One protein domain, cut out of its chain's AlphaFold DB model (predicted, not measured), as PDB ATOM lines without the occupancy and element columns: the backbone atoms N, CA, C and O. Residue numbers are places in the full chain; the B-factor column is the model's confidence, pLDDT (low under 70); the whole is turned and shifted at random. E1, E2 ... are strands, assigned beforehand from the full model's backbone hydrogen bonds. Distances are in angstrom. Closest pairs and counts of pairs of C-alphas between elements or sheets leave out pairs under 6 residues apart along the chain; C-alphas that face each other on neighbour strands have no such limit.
ATOM      1  N   ALA A   2      48.568  97.823  84.387       59.31
ATOM      2  CA  ALA A   2      47.770  98.761  83.588       59.31
ATOM      3  C   ALA A   2      47.200  99.894  84.460       59.31
ATOM      4  O   ALA A   2      46.494  99.619  85.430       59.31
ATOM      5  N   GLY A   3      47.503 101.151  84.118       58.06
ATOM      6  CA  GLY A   3      46.873 102.340  84.704       58.06
ATOM      7  C   GLY A   3      45.619 102.720  83.917       58.06
ATOM      8  O   GLY A   3      45.787 103.227  82.824       58.06
ATOM      9  N   VAL A   4      44.393 102.490  84.396       64.38
ATOM     10  CA  VAL A   4      43.170 102.482  83.545       64.38
ATOM     11  C   VAL A   4      42.549 103.851  83.206       64.38
ATOM     12  O   VAL A   4      41.500 103.900  82.568       64.38
ATOM     13  N   THR A   5      43.161 104.974  83.586       62.06
ATOM     14  CA  THR A   5      42.503 106.291  83.480       62.06
ATOM     15  C   THR A   5      42.749 107.025  82.163       62.06
ATOM     16  O   THR A   5      43.901 107.356  81.897       62.06
ATOM     17  N   PRO A   6      41.715 107.428  81.400       65.12
ATOM     18  CA  PRO A   6      41.895 108.327  80.261       65.12
ATOM     19  C   PRO A   6      42.333 109.731  80.717       65.12
ATOM     20  O   PRO A   6      41.775 110.285  81.665       65.12
ATOM     21  N   ALA A   7      43.327 110.309  80.039       75.56
ATOM     22  CA  ALA A   7      43.766 111.710  80.133       75.56
ATOM     23  C   ALA A   7      44.274 112.268  81.488       75.56
ATOM     24  O   ALA A   7      44.569 113.464  81.570       75.56
ATOM     25  N   GLN A   8      44.447 111.462  82.540       80.88
ATOM     26  CA  GLN A   8      44.982 111.955  83.823       80.88
ATOM     27  C   GLN A   8      46.520 112.000  83.843       80.88
ATOM     28  O   GLN A   8      47.159 111.028  83.428       80.88
ATOM     29  N   PRO A   9      47.148 113.074  84.350       82.75
ATOM     30  CA  PRO A   9      48.594 113.090  84.539       82.75
ATOM     31  C   PRO A   9      49.005 112.079  85.617       82.75
ATOM     32  O   PRO A   9      48.219 111.749  86.508       82.75
ATOM     33  N   GLN A  10      50.252 111.609  85.553       88.25
ATOM     34  CA  GLN A  10      50.859 110.728  86.556       88.25
ATOM     35  C   GLN A  10      50.019 109.468  86.827       88.25
ATOM     36  O   GLN A  10      49.832 109.066  87.973       88.25
ATOM     37  N   ALA A  11      49.491 108.833  85.777       92.25
ATOM     38  CA  ALA A  11      48.773 107.565  85.930       92.25
ATOM     39  C   ALA A  11      49.701 106.457  86.454       92.25
ATOM     40  O   ALA A  11      49.296 105.662  87.301       92.25
ATOM     41  N   ILE A  12      50.960 106.450  86.008       96.31
ATOM     42  CA  ILE A  12      52.047 105.683  86.622       96.31
ATOM     43  C   ILE A  12      53.185 106.652  86.924       96.31
ATOM     44  O   ILE A  12      53.644 107.363  86.029       96.31
ATOM     45  N   TRP A  13      53.649 106.691  88.168       96.88
ATOM     46  CA  TRP A  13      54.787 107.521  88.538       96.88
ATOM     47  C   TRP A  13      55.732 106.831  89.519       96.88
ATOM     48  O   TRP A  13      55.307 106.094  90.406       96.88
ATOM     49  N   LEU A  14      57.026 107.085  89.343       97.81
ATOM     50  CA  LEU A  14      58.095 106.650  90.228       97.81
ATOM     51  C   LEU A  14      58.972 107.856  90.569       97.81
ATOM     52  O   LEU A  14      59.324 108.646  89.687       97.81
ATOM     53  N   LYS A  15      59.309 108.021  91.848       96.06
ATOM     54  CA  LYS A  15      60.177 109.101  92.335       96.06
ATOM     55  C   LYS A  15      61.092 108.611  93.450       96.06
ATOM     56  O   LYS A  15      60.878 107.552  94.026       96.06
ATOM     57  N   THR A  16      62.100 109.418  93.759       95.62
ATOM     58  CA  THR A  16      62.931 109.294  94.963       95.62
ATOM     59  C   THR A  16      63.525 107.893  95.096       95.62
ATOM     60  O   THR A  16      63.180 107.152  96.009       95.62
ATOM     61  N   TRP A  17      64.378 107.508  94.145       95.75
ATOM     62  CA  TRP A  17      65.042 106.197  94.086       95.75
ATOM     63  C   TRP A  17      64.122 104.979  93.909       95.75
ATOM     64  O   TRP A  17      64.618 103.855  93.889       95.75
ATOM     65  N   ALA A  18      62.810 105.168  93.729       97.50
ATOM     66  CA  ALA A  18      61.872 104.070  93.516       97.50
ATOM     67  C   ALA A  18      62.227 103.211  92.294       97.50
ATOM     68  O   ALA A  18      62.543 103.721  91.219       97.50
ATOM     69  N   GLN A  19      62.099 101.901  92.462       97.88
ATOM     70  CA  GLN A  19      62.358 100.871  91.470       97.88
ATOM     71  C   GLN A  19      61.073 100.074  91.202       97.88
ATOM     72  O   GLN A  19      60.386  99.632  92.126       97.88
ATOM     73  N   LEU A  20      60.761  99.855  89.928       97.94
ATOM     74  CA  LEU A  20      59.790  98.854  89.488       97.94
ATOM     75  C   LEU A  20      60.528  97.850  88.611       97.94
ATOM     76  O   LEU A  20      60.948  98.193  87.509       97.94
ATOM     77  N   THR A  21      60.676  96.622  89.101       97.88
ATOM     78  CA  THR A  21      61.402  95.545  88.418       97.88
ATOM     79  C   THR A  21      60.412  94.502  87.919       97.88
ATOM     80  O   THR A  21      59.881  93.719  88.702       97.88
ATOM     81  N   ALA A  22      60.147  94.482  86.616       95.75
ATOM     82  CA  ALA A  22      59.090  93.676  86.010       95.75
ATOM     83  C   ALA A  22      59.599  92.821  84.822       95.75
ATOM     84  O   ALA A  22      59.137  92.992  83.687       95.75
ATOM     85  N   PRO A  23      60.575  91.913  85.031       90.88
ATOM     86  CA  PRO A  23      61.134  91.096  83.958       90.88
ATOM     87  C   PRO A  23      60.058  90.202  83.330       90.88
ATOM     88  O   PRO A  23      59.253  89.585  84.028       90.88
ATOM     89  N   GLY A  24      60.027  90.145  81.997       87.69
ATOM     90  CA  GLY A  24      59.016  89.376  81.262       87.69
ATOM     91  C   GLY A  24      57.592  89.946  81.348       87.69
ATOM     92  O   GLY A  24      56.638  89.282  80.952       87.69
ATOM     93  N   CYS A  25      57.423  91.148  81.908       90.81
ATOM     94  CA  CYS A  25      56.126  91.794  82.072       90.81
ATOM     95  C   CYS A  25      56.001  93.036  81.183       90.81
ATOM     96  O   CYS A  25      56.986  93.713  80.882       90.81
ATOM     97  N   ALA A  26      54.760  93.387  80.846       92.50
ATOM     98  CA  ALA A  26      54.420  94.673  80.251       92.50
ATOM     99  C   ALA A  26      53.934  95.667  81.322       92.50
ATOM    100  O   ALA A  26      53.093  95.337  82.175       92.50
ATOM    101  N   VAL A  27      54.420  96.905  81.254       95.75
ATOM    102  CA  VAL A  27      53.924  98.044  82.034       95.75
ATOM    103  C   VAL A  27      53.246  99.031  81.093       95.75
ATOM    104  O   VAL A  27      53.855  99.542  80.158       95.75
ATOM    105  N   TYR A  28      51.964  99.284  81.342       95.06
ATOM    106  CA  TYR A  28      51.091 100.022  80.445       95.06
ATOM    107  C   TYR A  28      50.396 101.174  81.167       95.06
ATOM    108  O   TYR A  28      49.714 100.967  82.171       95.06
ATOM    109  N   SER A  29      50.512 102.390  80.647       95.75
ATOM    110  CA  SER A  29      49.709 103.530  81.089       95.75
ATOM    111  C   SER A  29      48.609 103.782  80.070       95.75
ATOM    112  O   SER A  29      48.894 104.077  78.914       95.75
ATOM    113  N   ASN A  30      47.347 103.676  80.489       93.19
ATOM    114  CA  ASN A  30      46.192 103.938  79.627       93.19
ATOM    115  C   ASN A  30      45.870 105.437  79.514       93.19
ATOM    116  O   ASN A  30      44.898 105.809  78.859       93.19
ATOM    117  N   SER A  31      46.636 106.306  80.177       94.75
ATOM    118  CA  SER A  31      46.406 107.744  80.122       94.75
ATOM    119  C   SER A  31      46.961 108.346  78.845       94.75
ATOM    120  O   SER A  31      48.156 108.259  78.593       94.75
ATOM    121  N   SER A  32      46.093 109.031  78.100       94.81
ATOM    122  CA  SER A  32      46.426 109.860  76.938       94.81
ATOM    123  C   SER A  32      47.103 111.193  77.293       94.81
ATOM    124  O   SER A  32      47.420 111.980  76.406       94.81
ATOM    125  N   ASN A  33      47.341 111.482  78.577       96.19
ATOM    126  CA  ASN A  33      48.028 112.703  78.996       96.19
ATOM    127  C   ASN A  33      49.513 112.671  78.595       96.19
ATOM    128  O   ASN A  33      50.162 111.629  78.687       96.19
ATOM    129  N   ALA A  34      50.098 113.824  78.254       95.75
ATOM    130  CA  ALA A  34      51.535 113.950  77.979       95.75
ATOM    131  C   ALA A  34      52.426 113.489  79.156       95.75
ATOM    132  O   ALA A  34      53.572 113.099  78.959       95.75
ATOM    133  N   GLN A  35      51.888 113.480  80.378       95.62
ATOM    134  CA  GLN A  35      52.525 112.968  81.591       95.62
ATOM    135  C   GLN A  35      51.932 111.619  82.037       95.62
ATOM    136  O   GLN A  35      51.811 111.361  83.235       95.62
ATOM    137  N   GLY A  36      51.514 110.767  81.096       94.00
ATOM    138  CA  GLY A  36      50.907 109.460  81.377       94.00
ATOM    139  C   GLY A  36      51.819 108.519  82.173       94.00
ATOM    140  O   GLY A  36      51.327 107.751  83.006       94.00
ATOM    141  N   MET A  37      53.136 108.625  81.975       96.50
ATOM    142  CA  MET A  37      54.169 108.012  82.817       96.50
ATOM    143  C   MET A  37      55.169 109.058  83.309       96.50
ATOM    144  O   MET A  37      55.579 109.928  82.543       96.50
ATOM    145  N   VAL A  38      55.597 108.971  84.566       97.81
ATOM    146  CA  VAL A  38      56.580 109.903  85.140       97.81
ATOM    147  C   VAL A  38      57.659 109.153  85.918       97.81
ATOM    148  O   VAL A  38      57.346 108.425  86.851       97.81
ATOM    149  N   GLY A  39      58.926 109.360  85.572       97.69
ATOM    150  CA  GLY A  39      60.089 108.873  86.315       97.69
ATOM    151  C   GLY A  39      61.002 110.042  86.666       97.69
ATOM    152  O   GLY A  39      61.420 110.775  85.773       97.69
ATOM    153  N   LEU A  40      61.279 110.265  87.949       96.94
ATOM    154  CA  LEU A  40      62.092 111.388  88.437       96.94
ATOM    155  C   LEU A  40      63.001 110.953  89.592       96.94
ATOM    156  O   LEU A  40      62.808 109.900  90.193       96.94
ATOM    157  N   ASN A  41      63.960 111.809  89.959       96.00
ATOM    158  CA  ASN A  41      64.768 111.675  91.178       96.00
ATOM    159  C   ASN A  41      65.393 110.276  91.331       96.00
ATOM    160  O   ASN A  41      65.157 109.593  92.325       96.00
ATOM    161  N   PHE A  42      66.158 109.850  90.321       95.69
ATOM    162  CA  PHE A  42      66.862 108.558  90.294       95.69
ATOM    163  C   PHE A  42      65.962 107.309  90.358       95.69
ATOM    164  O   PHE A  42      66.447 106.213  90.629       95.69
ATOM    165  N   SER A  43      64.659 107.435  90.085       97.62
ATOM    166  CA  SER A  43      63.792 106.265  89.930       97.62
ATOM    167  C   SER A  43      64.159 105.444  88.694       97.62
ATOM    168  O   SER A  43      64.601 106.027  87.704       97.62
ATOM    169  N   ASN A  44      63.865 104.146  88.682       97.62
ATOM    170  CA  ASN A  44      63.968 103.322  87.478       97.62
ATOM    171  C   ASN A  44      62.778 102.359  87.334       97.62
ATOM    172  O   ASN A  44      62.368 101.689  88.280       97.62
ATOM    173  N   LEU A  45      62.216 102.302  86.130       98.00
ATOM    174  CA  LEU A  45      61.195 101.343  85.731       98.00
ATOM    175  C   LEU A  45      61.807 100.396  84.699       98.00
ATOM    176  O   LEU A  45      62.083 100.813  83.577       98.00
ATOM    177  N   SER A  46      61.979  99.129  85.064       98.06
ATOM    178  CA  SER A  46      62.529  98.083  84.204       98.06
ATOM    179  C   SER A  46      61.472  97.028  83.882       98.06
ATOM    180  O   SER A  46      60.878  96.450  84.795       98.06
ATOM    181  N   ALA A  47      61.208  96.771  82.600       96.88
ATOM    182  CA  ALA A  47      60.225  95.780  82.155       96.88
ATOM    183  C   ALA A  47      60.554  95.238  80.752       96.88
ATOM    184  O   ALA A  47      61.437  95.754  80.074       96.88
ATOM    185  N   GLN A  48      59.834  94.212  80.282       95.31
ATOM    186  CA  GLN A  48      59.993  93.734  78.900       95.31
ATOM    187  C   GLN A  48      59.424  94.738  77.891       95.31
ATOM    188  O   GLN A  48      60.023  94.987  76.849       95.31
ATOM    189  N   VAL A  49      58.259  95.310  78.205       95.12
ATOM    190  CA  VAL A  49      57.593  96.327  77.384       95.12
ATOM    191  C   VAL A  49      57.095  97.437  78.293       95.12
ATOM    192  O   VAL A  49      56.476  97.170  79.324       95.12
ATOM    193  N   ILE A  50      57.330  98.685  77.895       97.19
ATOM    194  CA  ILE A  50      56.812  99.867  78.583       97.19
ATOM    195  C   ILE A  50      56.078 100.715  77.546       97.19
ATOM    196  O   ILE A  50      56.676 101.134  76.558       97.19
ATOM    197  N   CYS A  51      54.781 100.938  77.752       96.44
ATOM    198  CA  CYS A  51      53.914 101.632  76.798       96.44
ATOM    199  C   CYS A  51      53.038 102.666  77.503       96.44
ATOM    200  O   CYS A  51      52.351 102.342  78.472       96.44
ATOM    201  N   SER A  52      52.997 103.889  76.992       96.69
ATOM    202  CA  SER A  52      52.094 104.950  77.433       96.69
ATOM    203  C   SER A  52      51.157 105.327  76.291       96.69
ATOM    204  O   SER A  52      51.609 105.586  75.178       96.69
ATOM    205  N   ALA A  53      49.851 105.375  76.555       95.81
ATOM    206  CA  ALA A  53      48.878 105.838  75.567       95.81
ATOM    207  C   ALA A  53      49.027 107.333  75.244       95.81
ATOM    208  O   ALA A  53      48.679 107.778  74.158       95.81
ATOM    209  N   GLY A  54      49.546 108.106  76.193       95.06
ATOM    210  CA  GLY A  54      49.928 109.498  76.022       95.06
ATOM    211  C   GLY A  54      51.442 109.625  75.946       95.06
ATOM    212  O   GLY A  54      52.100 108.957  75.152       95.06
ATOM    213  N   GLY A  55      51.999 110.476  76.806       95.81
ATOM    214  CA  GLY A  55      53.432 110.746  76.869       95.81
ATOM    215  C   GLY A  55      54.120 110.197  78.118       95.81
ATOM    216  O   GLY A  55      53.532 109.476  78.937       95.81
ATOM    217  N   LYS A  56      55.393 110.569  78.253       96.56
ATOM    218  CA  LYS A  56      56.241 110.274  79.408       96.56
ATOM    219  C   LYS A  56      57.081 111.488  79.805       96.56
ATOM    220  O   LYS A  56      57.502 112.263  78.951       96.56
ATOM    221  N   VAL A  57      57.367 111.612  81.098       97.62
ATOM    222  CA  VAL A  57      58.301 112.592  81.676       97.62
ATOM    223  C   VAL A  57      59.396 111.848  82.429       97.62
ATOM    224  O   VAL A  57      59.104 110.928  83.189       97.62
ATOM    225  N   GLY A  58      60.646 112.261  82.237       96.50
ATOM    226  CA  GLY A  58      61.819 111.647  82.858       96.50
ATOM    227  C   GLY A  58      62.953 111.445  81.860       96.50
ATOM    228  O   GLY A  58      62.740 111.449  80.644       96.50
ATOM    229  N   ALA A  59      64.167 111.277  82.374       95.50
ATOM    230  CA  ALA A  59      65.337 110.973  81.564       95.50
ATOM    231  C   ALA A  59      65.304 109.516  81.079       95.50
ATOM    232  O   ALA A  59      64.632 108.666  81.660       95.50
ATOM    233  N   LYS A  60      66.097 109.199  80.050       92.75
ATOM    234  CA  LYS A  60      66.244 107.824  79.539       92.75
ATOM    235  C   LYS A  60      66.664 106.837  80.637       92.75
ATOM    236  O   LYS A  60      66.194 105.714  80.656       92.75
ATOM    237  N   ALA A  61      67.494 107.269  81.587       95.19
ATOM    238  CA  ALA A  61      67.927 106.438  82.713       95.19
ATOM    239  C   ALA A  61      66.785 106.043  83.674       95.19
ATOM    240  O   ALA A  61      66.948 105.118  84.470       95.19
ATOM    241  N   ASN A  62      65.632 106.721  83.615       97.81
ATOM    242  CA  ASN A  62      64.486 106.392  84.459       97.81
ATOM    243  C   ASN A  62      63.667 105.200  83.942       97.81
ATOM    244  O   ASN A  62      62.786 104.729  84.659       97.81
ATOM    245  N   PHE A  63      63.944 104.707  82.732       98.06
ATOM    246  CA  PHE A  63      63.158 103.660  82.085       98.06
ATOM    247  C   PHE A  63      64.056 102.688  81.310       98.06
ATOM    248  O   PHE A  63      64.941 103.103  80.563       98.06
ATOM    249  N   THR A  64      63.798 101.392  81.451       97.44
ATOM    250  CA  THR A  64      64.539 100.328  80.770       97.44
ATOM    251  C   THR A  64      63.555  99.275  80.233       97.44
ATOM    252  O   THR A  64      63.099  98.436  81.008       97.44
ATOM    253  N   PRO A  65      63.213  99.262  78.927       97.50
ATOM    254  CA  PRO A  65      63.609 100.201  77.865       97.50
ATOM    255  C   PRO A  65      62.951 101.594  77.982       97.50
ATOM    256  O   PRO A  65      62.154 101.845  78.880       97.50
ATOM    257  N   ASP A  66      63.262 102.518  77.065       97.38
ATOM    258  CA  ASP A  66      62.532 103.795  77.006       97.38
ATOM    259  C   ASP A  66      61.049 103.548  76.634       97.38
ATOM    260  O   ASP A  66      60.788 102.689  75.786       97.38
ATOM    261  N   PRO A  67      60.065 104.251  77.236       97.44
ATOM    262  CA  PRO A  67      58.653 103.990  76.985       97.44
ATOM    263  C   PRO A  67      58.252 104.306  75.545       97.44
ATOM    264  O   PRO A  67      58.502 105.406  75.048       97.44
ATOM    265  N   ILE A  68      57.527 103.383  74.916       97.25
ATOM    266  CA  ILE A  68      56.787 103.664  73.685       97.25
ATOM    267  C   ILE A  68      55.625 104.597  74.051       97.25
ATOM    268  O   ILE A  68      54.962 104.401  75.070       97.25
ATOM    269  N   THR A  69      55.393 105.629  73.247       96.38
ATOM    270  CA  THR A  69      54.304 106.604  73.445       96.38
ATOM    271  C   THR A  69      53.242 106.449  72.358       96.38
ATOM    272  O   THR A  69      53.488 105.783  71.353       96.38
ATOM    273  N   ASN A  70      52.067 107.055  72.553       95.06
ATOM    274  CA  ASN A  70      50.912 106.946  71.647       95.06
ATOM    275  C   ASN A  70      50.404 105.508  71.445       95.06
ATOM    276  O   ASN A  70      49.902 105.147  70.380       95.06
ATOM    277  N   CYS A  71      50.537 104.665  72.467       94.31
ATOM    278  CA  CYS A  71      50.015 103.307  72.423       94.31
ATOM    279  C   CYS A  71      48.463 103.295  72.455       94.31
ATOM    280  O   CYS A  71      47.845 104.178  73.053       94.31
ATOM    281  N   PRO A  72      47.783 102.299  71.861       92.06
ATOM    282  CA  PRO A  72      46.318 102.254  71.849       92.06
ATOM    283  C   PRO A  72      45.740 102.080  73.259       92.06
ATOM    284  O   PRO A  72      46.215 101.254  74.031       92.06
ATOM    285  N   GLN A  73      44.684 102.795  73.634       89.56
ATOM    286  CA  GLN A  73      44.113 102.580  74.964       89.56
ATOM    287  C   GLN A  73      43.553 101.154  75.110       89.56
ATOM    288  O   GLN A  73      42.751 100.691  74.298       89.56
ATOM    289  N   LEU A  74      43.978 100.453  76.161       87.94
ATOM    290  CA  LEU A  74      43.506  99.116  76.487       87.94
ATOM    291  C   LEU A  74      42.152  99.206  77.190       87.94
ATOM    292  O   LEU A  74      41.943 100.028  78.089       87.94
TER     293      LEU A  74
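Overview. This is residues 2 to 74 of the 272 residues of an uncharacterized protein of Phreatobacter oligotrophus (UniProt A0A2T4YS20). With little regular structure, the printed part winds as a short solenoid of stacked, three-cornered turns: E1 and E2 lie in one, E3 and E4 in the next, and residues 53 to 74, with no named element, wind on beyond. E3 stacks on E1 and E4 on E2, two parallel two-stranded sheets. Of 73 printed residues, 26 are in the four named strands, E1 to E4 in order; the class is all strand. It is compact, radius of gyration of the C-alphas 10.6 A, spanning 27 by 24 by 16 A.

Arrangement. E1, residues 12 to 14, and E3, residues 37 to 39, are parallel; N 14 and O 38 are within hydrogen-bond range, 2.8 A. E2, residues 19 to 29, bends by 123 degrees at residue 24; E4, residues 44 to 52, its parallel neighbour, by 112 degrees at residue 48. N 22 and O 46 are within hydrogen-bond range, 2.8 A. Residues 56 to 57 pair with 37 to 38 of E3, parallel.

Along the chain. E1, 7.1 A, begins at C-alpha 12 (52.047, 105.683, 86.622). E2 measures 16.6 A, E3 6.9 A. E4, 15.6 A, ends at C-alpha 52 (52.094, 104.950, 77.433).

Size, cuts and confidence. The printed part has no cut. Residues 2 to 6 have pLDDT under 70.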